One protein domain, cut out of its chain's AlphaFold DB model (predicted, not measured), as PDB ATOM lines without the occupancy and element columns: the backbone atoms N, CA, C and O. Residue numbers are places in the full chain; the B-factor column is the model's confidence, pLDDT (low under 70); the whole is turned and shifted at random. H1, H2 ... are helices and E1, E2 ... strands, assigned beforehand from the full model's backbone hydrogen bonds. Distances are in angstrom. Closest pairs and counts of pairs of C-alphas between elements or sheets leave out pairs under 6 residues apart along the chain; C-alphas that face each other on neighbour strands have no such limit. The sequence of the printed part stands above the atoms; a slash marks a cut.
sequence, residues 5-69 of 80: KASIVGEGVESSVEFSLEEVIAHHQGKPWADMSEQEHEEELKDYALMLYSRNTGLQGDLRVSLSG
ATOM      1  N   LYS A   5     155.094 159.821 119.434       89.62
ATOM      2  CA  LYS A   5     155.671 160.008 120.762       89.62
ATOM      3  C   LYS A   5     155.381 161.420 121.243       89.62
ATOM      4  O   LYS A   5     155.725 162.389 120.574       89.62
ATOM      5  N   ALA A   6     154.792 161.541 122.421       90.06
ATOM      6  CA  ALA A   6     154.580 162.815 123.086       90.06
ATOM      7  C   ALA A   6     155.488 162.917 124.310       90.06
ATOM      8  O   ALA A   6     155.396 162.112 125.237       90.06
ATOM      9  N   SER A   7     156.364 163.917 124.310       90.19
ATOM     10  CA  SER A   7     157.195 164.286 125.453       90.19
ATOM     11  C   SER A   7     156.455 165.316 126.295       90.19
ATOM     12  O   SER A   7     156.044 166.358 125.784       90.19
ATOM     13  N   ILE A   8     156.295 165.021 127.577       88.81
ATOM     14  CA  ILE A   8     155.534 165.813 128.536       88.81
ATOM     15  C   ILE A   8     156.512 166.332 129.580       88.81
ATOM     16  O   ILE A   8     157.180 165.551 130.261       88.81
ATOM     17  N   VAL A   9     156.616 167.655 129.675       86.88
ATOM     18  CA  VAL A   9     157.559 168.338 130.562       86.88
ATOM     19  C   VAL A   9     156.824 169.414 131.352       86.88
ATOM     20  O   VAL A   9     156.169 170.275 130.767       86.88
ATOM     21  N   GLY A  10     156.954 169.399 132.675       83.88
ATOM     22  CA  GLY A  10     156.371 170.415 133.554       83.88
ATOM     23  C   GLY A  10     156.569 170.081 135.029       83.88
ATOM     24  O   GLY A  10     156.752 168.922 135.378       83.88
ATOM     25  N   GLU A  11     156.595 171.105 135.888       77.75
ATOM     26  CA  GLU A  11     156.665 170.974 137.360       77.75
ATOM     27  C   GLU A  11     157.748 170.006 137.892       77.75
ATOM     28  O   GLU A  11     157.572 169.327 138.899       77.75
ATOM     29  N   GLY A  12     158.901 169.946 137.216       76.88
ATOM     30  CA  GLY A  12     160.013 169.062 137.591       76.88
ATOM     31  C   GLY A  12     159.853 167.604 137.144       76.88
ATOM     32  O   GLY A  12     160.662 166.764 137.537       76.88
ATOM     33  N   VAL A  13     158.852 167.303 136.317       77.38
ATOM     34  CA  VAL A  13     158.615 165.986 135.723       77.38
ATOM     35  C   VAL A  13     158.947 166.015 134.233       77.38
ATOM     36  O   VAL A  13     158.522 166.908 133.499       77.38
ATOM     37  N   GLU A  14     159.701 165.009 133.795       85.69
ATOM     38  CA  GLU A  14     159.947 164.690 132.392       85.69
ATOM     39  C   GLU A  14     159.446 163.268 132.147       85.69
ATOM     40  O   GLU A  14     159.897 162.310 132.782       85.69
ATOM     41  N   SER A  15     158.468 163.129 131.262       87.69
ATOM     42  CA  SER A  15     157.892 161.838 130.912       87.69
ATOM     43  C   SER A  15     157.560 161.786 129.431       87.69
ATOM     44  O   SER A  15     157.528 162.805 128.743       87.69
ATOM     45  N   SER A  16     157.311 160.590 128.915       89.06
ATOM     46  CA  SER A  16     156.882 160.424 127.533       89.06
ATOM     47  C   SER A  16     155.838 159.333 127.418       89.06
ATOM     48  O   SER A  16     155.978 158.283 128.045       89.06
ATOM     49  N   VAL A  17     154.837 159.571 126.580       89.81
ATOM     50  CA  VAL A  17     153.825 158.584 126.203       89.81
ATOM     51  C   VAL A  17     153.903 158.326 124.705       89.81
ATOM     52  O   VAL A  17     154.265 159.210 123.928       89.81
ATOM     53  N   GLU A  18     153.593 157.102 124.305       91.06
ATOM     54  CA  GLU A  18     153.563 156.686 122.906       91.06
ATOM     55  C   GLU A  18     152.162 156.178 122.587       91.06
ATOM     56  O   GLU A  18     151.588 155.415 123.364       91.06
ATOM     57  N   PHE A  19     151.611 156.634 121.468       89.69
ATOM     58  CA  PHE A  19     150.271 156.276 121.020       89.69
ATOM     59  C   PHE A  19     150.150 156.390 119.504       89.69
ATOM     60  O   PHE A  19     150.993 156.973 118.825       89.69
ATOM     61  N   SER A  20     149.084 155.824 118.959       88.94
ATOM     62  CA  SER A  20     148.801 155.826 117.527       88.94
ATOM     63  C   SER A  20     147.714 156.838 117.184       88.94
ATOM     64  O   SER A  20     146.810 157.093 117.978       88.94
ATOM     65  N   LEU A  21     147.746 157.364 115.957       86.88
ATOM     66  CA  LEU A  21     146.677 158.227 115.447       86.88
ATOM     67  C   LEU A  21     145.302 157.538 115.519       86.88
ATOM     68  O   LEU A  21     144.310 158.164 115.871       86.88
ATOM     69  N   GLU A  22     145.253 156.236 115.230       88.25
ATOM     70  CA  GLU A  22     144.026 155.435 115.306       88.25
ATOM     71  C   GLU A  22     143.414 155.429 116.713       88.25
ATOM     72  O   GLU A  22     142.194 155.468 116.841       88.25
ATOM     73  N   GLU A  23     144.238 155.428 117.763       89.25
ATOM     74  CA  GLU A  23     143.759 155.462 119.150       89.25
ATOM     75  C   GLU A  23     143.127 156.811 119.487       89.25
ATOM     76  O   GLU A  23     142.069 156.859 120.111       89.25
ATOM     77  N   VAL A  24     143.744 157.897 119.015       89.94
ATOM     78  CA  VAL A  24     143.240 159.264 119.195       89.94
ATOM     79  C   VAL A  24     141.899 159.408 118.478       89.94
ATOM     80  O   VAL A  24     140.920 159.835 119.082       89.94
ATOM     81  N   ILE A  25     141.814 158.961 117.220       89.31
ATOM     82  CA  ILE A  25     140.572 158.985 116.433       89.31
ATOM     83  C   ILE A  25     139.487 158.116 117.082       89.31
ATOM     84  O   ILE A  25     138.324 158.507 117.091       89.31
ATOM     85  N   ALA A  26     139.843 156.951 117.629       88.69
ATOM     86  CA  ALA A  26     138.893 156.072 118.309       88.69
ATOM     87  C   ALA A  26     138.357 156.673 119.620       88.69
ATOM     88  O   ALA A  26     137.226 156.382 120.010       88.69
ATOM     89  N   HIS A  27     139.161 157.493 120.300       87.12
ATOM     90  CA  HIS A  27     138.760 158.204 121.512       87.12
ATOM     91  C   HIS A  27     138.018 159.513 121.237       87.12
ATOM     92  O   HIS A  27     137.214 159.941 122.069       87.12
ATOM     93  N   HIS A  28     138.262 160.132 120.085       85.56
ATOM     94  CA  HIS A  28     137.626 161.376 119.686       85.56
ATOM     95  C   HIS A  28     136.130 161.188 119.419       85.56
ATOM     96  O   HIS A  28     135.726 160.380 118.586       85.56
ATOM     97  N   GLN A  29     135.290 161.967 120.103       80.69
ATOM     98  CA  GLN A  29     133.828 161.948 119.925       80.69
ATOM     99  C   GLN A  29     133.282 163.222 119.262       80.69
ATOM    100  O   GLN A  29     132.069 163.427 119.215       80.69
ATOM    101  N   GLY A  30     134.169 164.097 118.781       81.94
ATOM    102  CA  GLY A  30     133.804 165.378 118.190       81.94
ATOM    103  C   GLY A  30     133.601 165.330 116.676       81.94
ATOM    104  O   GLY A  30     133.091 164.374 116.092       81.94
ATOM    105  N   LYS A  31     133.991 166.430 116.030       87.69
ATOM    106  CA  LYS A  31     133.979 166.584 114.574       87.69
ATOM    107  C   LYS A  31     134.829 165.487 113.909       87.69
ATOM    108  O   LYS A  31     135.889 165.172 114.442       87.69
ATOM    109  N   PRO A  32     134.429 164.925 112.753       88.38
ATOM    110  CA  PRO A  32     135.215 163.887 112.095       88.38
ATOM    111  C   PRO A  32     136.655 164.338 111.855       88.38
ATOM    112  O   PRO A  32     136.885 165.463 111.409       88.38
ATOM    113  N   TRP A  33     137.616 163.442 112.091       86.38
ATOM    114  CA  TRP A  33     139.042 163.750 111.947       86.38
ATOM    115  C   TRP A  33     139.377 164.344 110.571       86.38
ATOM    116  O   TRP A  33     140.171 165.267 110.465       86.38
ATOM    117  N   ALA A  34     138.723 163.866 109.509       87.69
ATOM    118  CA  ALA A  34     138.933 164.353 108.145       87.69
ATOM    119  C   ALA A  34     138.535 165.824 107.926       87.69
ATOM    120  O   ALA A  34     139.052 166.460 107.012       87.69
ATOM    121  N   ASP A  35     137.632 166.363 108.746       90.88
ATOM    122  CA  ASP A  35     137.154 167.739 108.626       90.88
ATOM    123  C   ASP A  35     137.955 168.717 109.504       90.88
ATOM    124  O   ASP A  35     137.744 169.931 109.429       90.88
ATOM    125  N   MET A  36     138.825 168.213 110.380       89.06
ATOM    126  CA  MET A  36     139.615 169.013 111.316       89.06
ATOM    127  C   MET A  36     140.850 169.620 110.639       89.06
ATOM    128  O   MET A  36     141.459 169.039 109.740       89.06
ATOM    129  N   SER A  37     141.203 170.823 111.072       90.25
ATOM    130  CA  SER A  37     142.391 171.553 110.640       90.25
ATOM    131  C   SER A  37     143.652 170.942 111.256       90.25
ATOM    132  O   SER A  37     143.588 170.332 112.316       90.25
ATOM    133  N   GLU A  38     144.825 171.195 110.668       85.62
ATOM    134  CA  GLU A  38     146.111 170.720 111.217       85.62
ATOM    135  C   GLU A  38     146.337 171.170 112.677       85.62
ATOM    136  O   GLU A  38     146.853 170.405 113.485       85.62
ATOM    137  N   GLN A  39     145.908 172.388 113.030       87.62
ATOM    138  CA  GLN A  39     145.939 172.868 114.418       87.62
ATOM    139  C   GLN A  39     145.010 172.061 115.328       87.62
ATOM    140  O   GLN A  39     145.443 171.630 116.387       87.62
ATOM    141  N   GLU A  40     143.775 171.801 114.890       90.06
ATOM    142  CA  GLU A  40     142.814 171.002 115.657       90.06
ATOM    143  C   GLU A  40     143.340 169.567 115.849       90.06
ATOM    144  O   GLU A  40     143.254 169.021 116.941       90.06
ATOM    145  N   HIS A  41     143.962 168.968 114.824       89.12
ATOM    146  CA  HIS A  41     144.625 167.664 114.957       89.12
ATOM    147  C   HIS A  41     145.732 167.687 116.003       89.12
ATOM    148  O   HIS A  41     145.826 166.774 116.817       89.12
ATOM    149  N   GLU A  42     146.587 168.709 115.977       89.12
ATOM    150  CA  GLU A  42     147.681 168.834 116.937       89.12
ATOM    151  C   GLU A  42     147.163 168.990 118.373       89.12
ATOM    152  O   GLU A  42     147.727 168.392 119.293       89.12
ATOM    153  N   GLU A  43     146.088 169.754 118.566       90.12
ATOM    154  CA  GLU A  43     145.438 169.924 119.867       90.12
ATOM    155  C   GLU A  43     144.864 168.603 120.390       90.12
ATOM    156  O   GLU A  43     145.189 168.223 121.513       90.12
ATOM    157  N   GLU A  44     144.129 167.846 119.572       91.69
ATOM    158  CA  GLU A  44     143.596 166.534 119.977       91.69
ATOM    159  C   GLU A  44     144.706 165.535 120.327       91.69
ATOM    160  O   GLU A  44     144.604 164.782 121.294       91.69
ATOM    161  N   LEU A  45     145.805 165.533 119.566       91.25
ATOM    162  CA  LEU A  45     146.957 164.675 119.854       91.25
ATOM    163  C   LEU A  45     147.606 165.037 121.197       91.25
ATOM    164  O   LEU A  45     147.998 164.149 121.958       91.25
ATOM    165  N   LYS A  46     147.733 166.334 121.499       91.25
ATOM    166  CA  LYS A  46     148.273 166.815 122.779       91.25
ATOM    167  C   LYS A  46     147.331 166.501 123.940       91.25
ATOM    168  O   LYS A  46     147.809 166.054 124.981       91.25
ATOM    169  N   ASP A  47     146.026 166.689 123.761       91.00
ATOM    170  CA  ASP A  47     145.018 166.384 124.779       91.00
ATOM    171  C   ASP A  47     145.000 164.885 125.102       91.00
ATOM    172  O   ASP A  47     145.126 164.484 126.263       91.00
ATOM    173  N   TYR A  48     145.019 164.039 124.067       92.31
ATOM    174  CA  TYR A  48     145.124 162.591 124.226       92.31
ATOM    175  C   TYR A  48     146.406 162.173 124.964       92.31
ATOM    176  O   TYR A  48     146.368 161.314 125.850       92.31
ATOM    177  N   ALA A  49     147.543 162.813 124.665       91.38
ATOM    178  CA  ALA A  49     148.799 162.575 125.371       91.38
ATOM    179  C   ALA A  49     148.710 162.925 126.868       91.38
ATOM    180  O   ALA A  49     149.174 162.151 127.712       91.38
ATOM    181  N   LEU A  50     148.104 164.068 127.207       90.50
ATOM    182  CA  LEU A  50     147.883 164.481 128.597       90.50
ATOM    183  C   LEU A  50     146.935 163.527 129.319       90.50
ATOM    184  O   LEU A  50     147.208 163.152 130.460       90.50
ATOM    185  N   MET A  51     145.866 163.087 128.656       91.38
ATOM    186  CA  MET A  51     144.929 162.107 129.197       91.38
ATOM    187  C   MET A  51     145.634 160.784 129.516       91.38
ATOM    188  O   MET A  51     145.512 160.277 130.635       91.38
ATOM    189  N   LEU A  52     146.438 160.255 128.584       91.31
ATOM    190  CA  LEU A  52     147.230 159.042 128.808       91.31
ATOM    191  C   LEU A  52     148.218 159.202 129.964       91.31
ATOM    192  O   LEU A  52     148.332 158.324 130.821       91.31
ATOM    193  N   TYR A  53     148.923 160.330 130.012       89.31
ATOM    194  CA  TYR A  53     149.868 160.616 131.082       89.31
ATOM    195  C   TYR A  53     149.187 160.727 132.443       89.31
ATOM    196  O   TYR A  53     149.647 160.117 133.413       89.31
ATOM    197  N   SER A  54     148.071 161.452 132.516       88.50
ATOM    198  CA  SER A  54     147.300 161.604 133.745       88.50
ATOM    199  C   SER A  54     146.744 160.263 134.214       88.50
ATOM    200  O   SER A  54     146.816 159.941 135.397       88.50
ATOM    201  N   ARG A  55     146.290 159.412 133.288       88.69
ATOM    202  CA  ARG A  55     145.853 158.048 133.595       88.69
ATOM    203  C   ARG A  55     146.986 157.169 134.134       88.69
ATOM    204  O   ARG A  55     146.745 156.372 135.038       88.69
ATOM    205  N   ASN A  56     148.198 157.305 133.597       86.56
ATOM    206  CA  ASN A  56     149.350 156.492 133.994       86.56
ATOM    207  C   ASN A  56     149.983 156.943 135.317       86.56
ATOM    208  O   ASN A  56     150.464 156.108 136.080       86.56
ATOM    209  N   THR A  57     150.013 158.248 135.581       84.88
ATOM    210  CA  THR A  57     150.725 158.827 136.734       84.88
ATOM    211  C   THR A  57     149.800 159.299 137.851       84.88
ATOM    212  O   THR A  57     150.250 159.480 138.980       84.88
ATOM    213  N   GLY A  58     148.514 159.507 137.560       83.19
ATOM    214  CA  GLY A  58     147.555 160.148 138.459       83.19
ATOM    215  C   GLY A  58     147.770 161.656 138.625       83.19
ATOM    216  O   GLY A  58     147.087 162.274 139.439       83.19
ATOM    217  N   LEU A  59     148.713 162.254 137.889       79.56
ATOM    218  CA  LEU A  59     149.079 163.662 138.014       79.56
ATOM    219  C   LEU A  59     148.360 164.517 136.964       79.56
ATOM    220  O   LEU A  59     148.127 164.093 135.832       79.56
ATOM    221  N   GLN A  60     148.012 165.738 137.357       76.81
ATOM    222  CA  GLN A  60     147.498 166.806 136.499       76.81
ATOM    223  C   GLN A  60     148.233 168.087 136.897       76.81
ATOM    224  O   GLN A  60     148.476 168.293 138.085       76.81
ATOM    225  N   GLY A  61     148.611 168.917 135.928       73.19
ATOM    226  CA  GLY A  61     149.440 170.096 136.177       73.19
ATOM    227  C   GLY A  61     149.647 170.945 134.928       73.19
ATOM    228  O   GLY A  61     149.121 170.616 133.860       73.19
ATOM    229  N   ASP A  62     150.426 172.021 135.058       79.62
ATOM    230  CA  ASP A  62     150.811 172.883 133.928       79.62
ATOM    231  C   ASP A  62     151.913 172.184 133.114       79.62
ATOM    232  O   ASP A  62     153.118 172.372 133.309       79.62
ATOM    233  N   LEU A  63     151.476 171.260 132.262       83.81
ATOM    234  CA  LEU A  63     152.333 170.357 131.508       83.81
ATOM    235  C   LEU A  63     152.439 170.817 130.057       83.81
ATOM    236  O   LEU A  63     151.440 171.058 129.381       83.81
ATOM    237  N   ARG A  64     153.668 170.886 129.544       86.06
ATOM    238  CA  ARG A  64     153.929 171.162 128.131       86.06
ATOM    239  C   ARG A  64     154.108 169.863 127.373       86.06
ATOM    240  O   ARG A  64     154.931 169.033 127.755       86.06
ATOM    241  N   VAL A  65     153.388 169.729 126.264       88.62
ATOM    242  CA  VAL A  65     153.458 168.555 125.391       88.62
ATOM    243  C   VAL A  65     154.144 168.906 124.080       88.62
ATOM    244  O   VAL A  65     153.720 169.810 123.362       88.62
ATOM    245  N   SER A  66     155.193 168.155 123.756       88.19
ATOM    246  CA  SER A  66     155.870 168.182 122.460       88.19
ATOM    247  C   SER A  66     155.644 166.857 121.743       88.19
ATOM    248  O   SER A  66     156.015 165.808 122.264       88.19
ATOM    249  N   LEU A  67     155.055 166.892 120.549       86.75
ATOM    250  CA  LEU A  67     154.841 165.703 119.722       86.75
ATOM    251  C   LEU A  67     156.067 165.440 118.833       86.75
ATOM    252  O   LEU A  67     156.746 166.367 118.389       86.75
ATOM    253  N   SER A  68     156.392 164.175 118.590       80.00
ATOM    254  CA  SER A  68     157.503 163.736 117.744       80.00
ATOM    255  C   SER A  68     157.188 162.377 117.113       80.00
ATOM    256  O   SER A  68     156.843 161.432 117.816       80.00
ATOM    257  N   GLY A  69     157.339 162.262 115.790       69.25
ATOM    258  CA  GLY A  69     157.059 161.029 115.036       69.25
ATOM    259  C   GLY A  69     155.808 161.124 114.152       69.25
ATOM    260  O   GLY A  69     154.935 161.949 114.401       69.25
TER     261      GLY A  69
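Overview. This is residues 5 to 69 of the 80 residues of an uncharacterized protein of Noviherbaspirillum galbum (UniProt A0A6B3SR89). A small sheet of three strands has one long helix, H2, packed across one face, while its other face is bare. A short helix, H1, packs on H2 off the sheet, and with the link of residues 28 to 37 it makes one end of an elongated outline of 37 by 19 by 19 A. The printed part has 65 residues, in the order E1, E2, H1, H2, E3; the class is mixed, helices and strands. The sheet's order is E2, E1, E3, all antiparallel, and the whole is compact, with a radius of gyration of the C-alphas of 11.9 A.

Along the chain. E1, residues 5 to 10, begins at C-alpha 5 (155.671, 160.008, 120.762). E2, residues 13 to 19, is 19.5 A long. H1 is residues 21 to 27. H2, residues 38 to 57, is 28.5 A long and starts at C-alpha 38 (146.111, 170.720, 111.217). E3, residues 64 to 68, ends at C-alpha 68 (157.503, 163.736, 117.744).

Arrangement. E1 and E2 form a hairpin, with N 8 and O 15 within hydrogen-bond range at 2.8 A. E1 and E3 are antiparallel at 159 degrees, with N 7 and O 66 at 2.8 A. H2 is on the sheet at a height over the sheet of 7.7 A, making two layers, a sheet with a helix on one face. It runs across the strands, at 64 degrees to E2 on the local plane; its closest C-alphas to E3 are those of Lys 46 and Val 65, 6.1 A apart. E2, H1, H2 and E3 make a split strand-helix-strand unit, two strands running the same way with E1 between them, and its crossover is right-handed. H1 is not on the sheet; it touches residues 44 to 48 of H2 alone, closest at the C-alphas of Val 24 and Tyr 48, 6.3 A, and the two are only just about perpendicular at 72 degrees. In H1 and H2 every O i to N i+4 pair is within hydrogen-bond range.

Size, cuts and confidence. The two C-alphas farthest apart, those of Gly 12 and Asp 35, are 36.9 A apart. The printed part has no cut, and no link is long. The mean pLDDT of the printed part is 86.7; residue 69 is under 70.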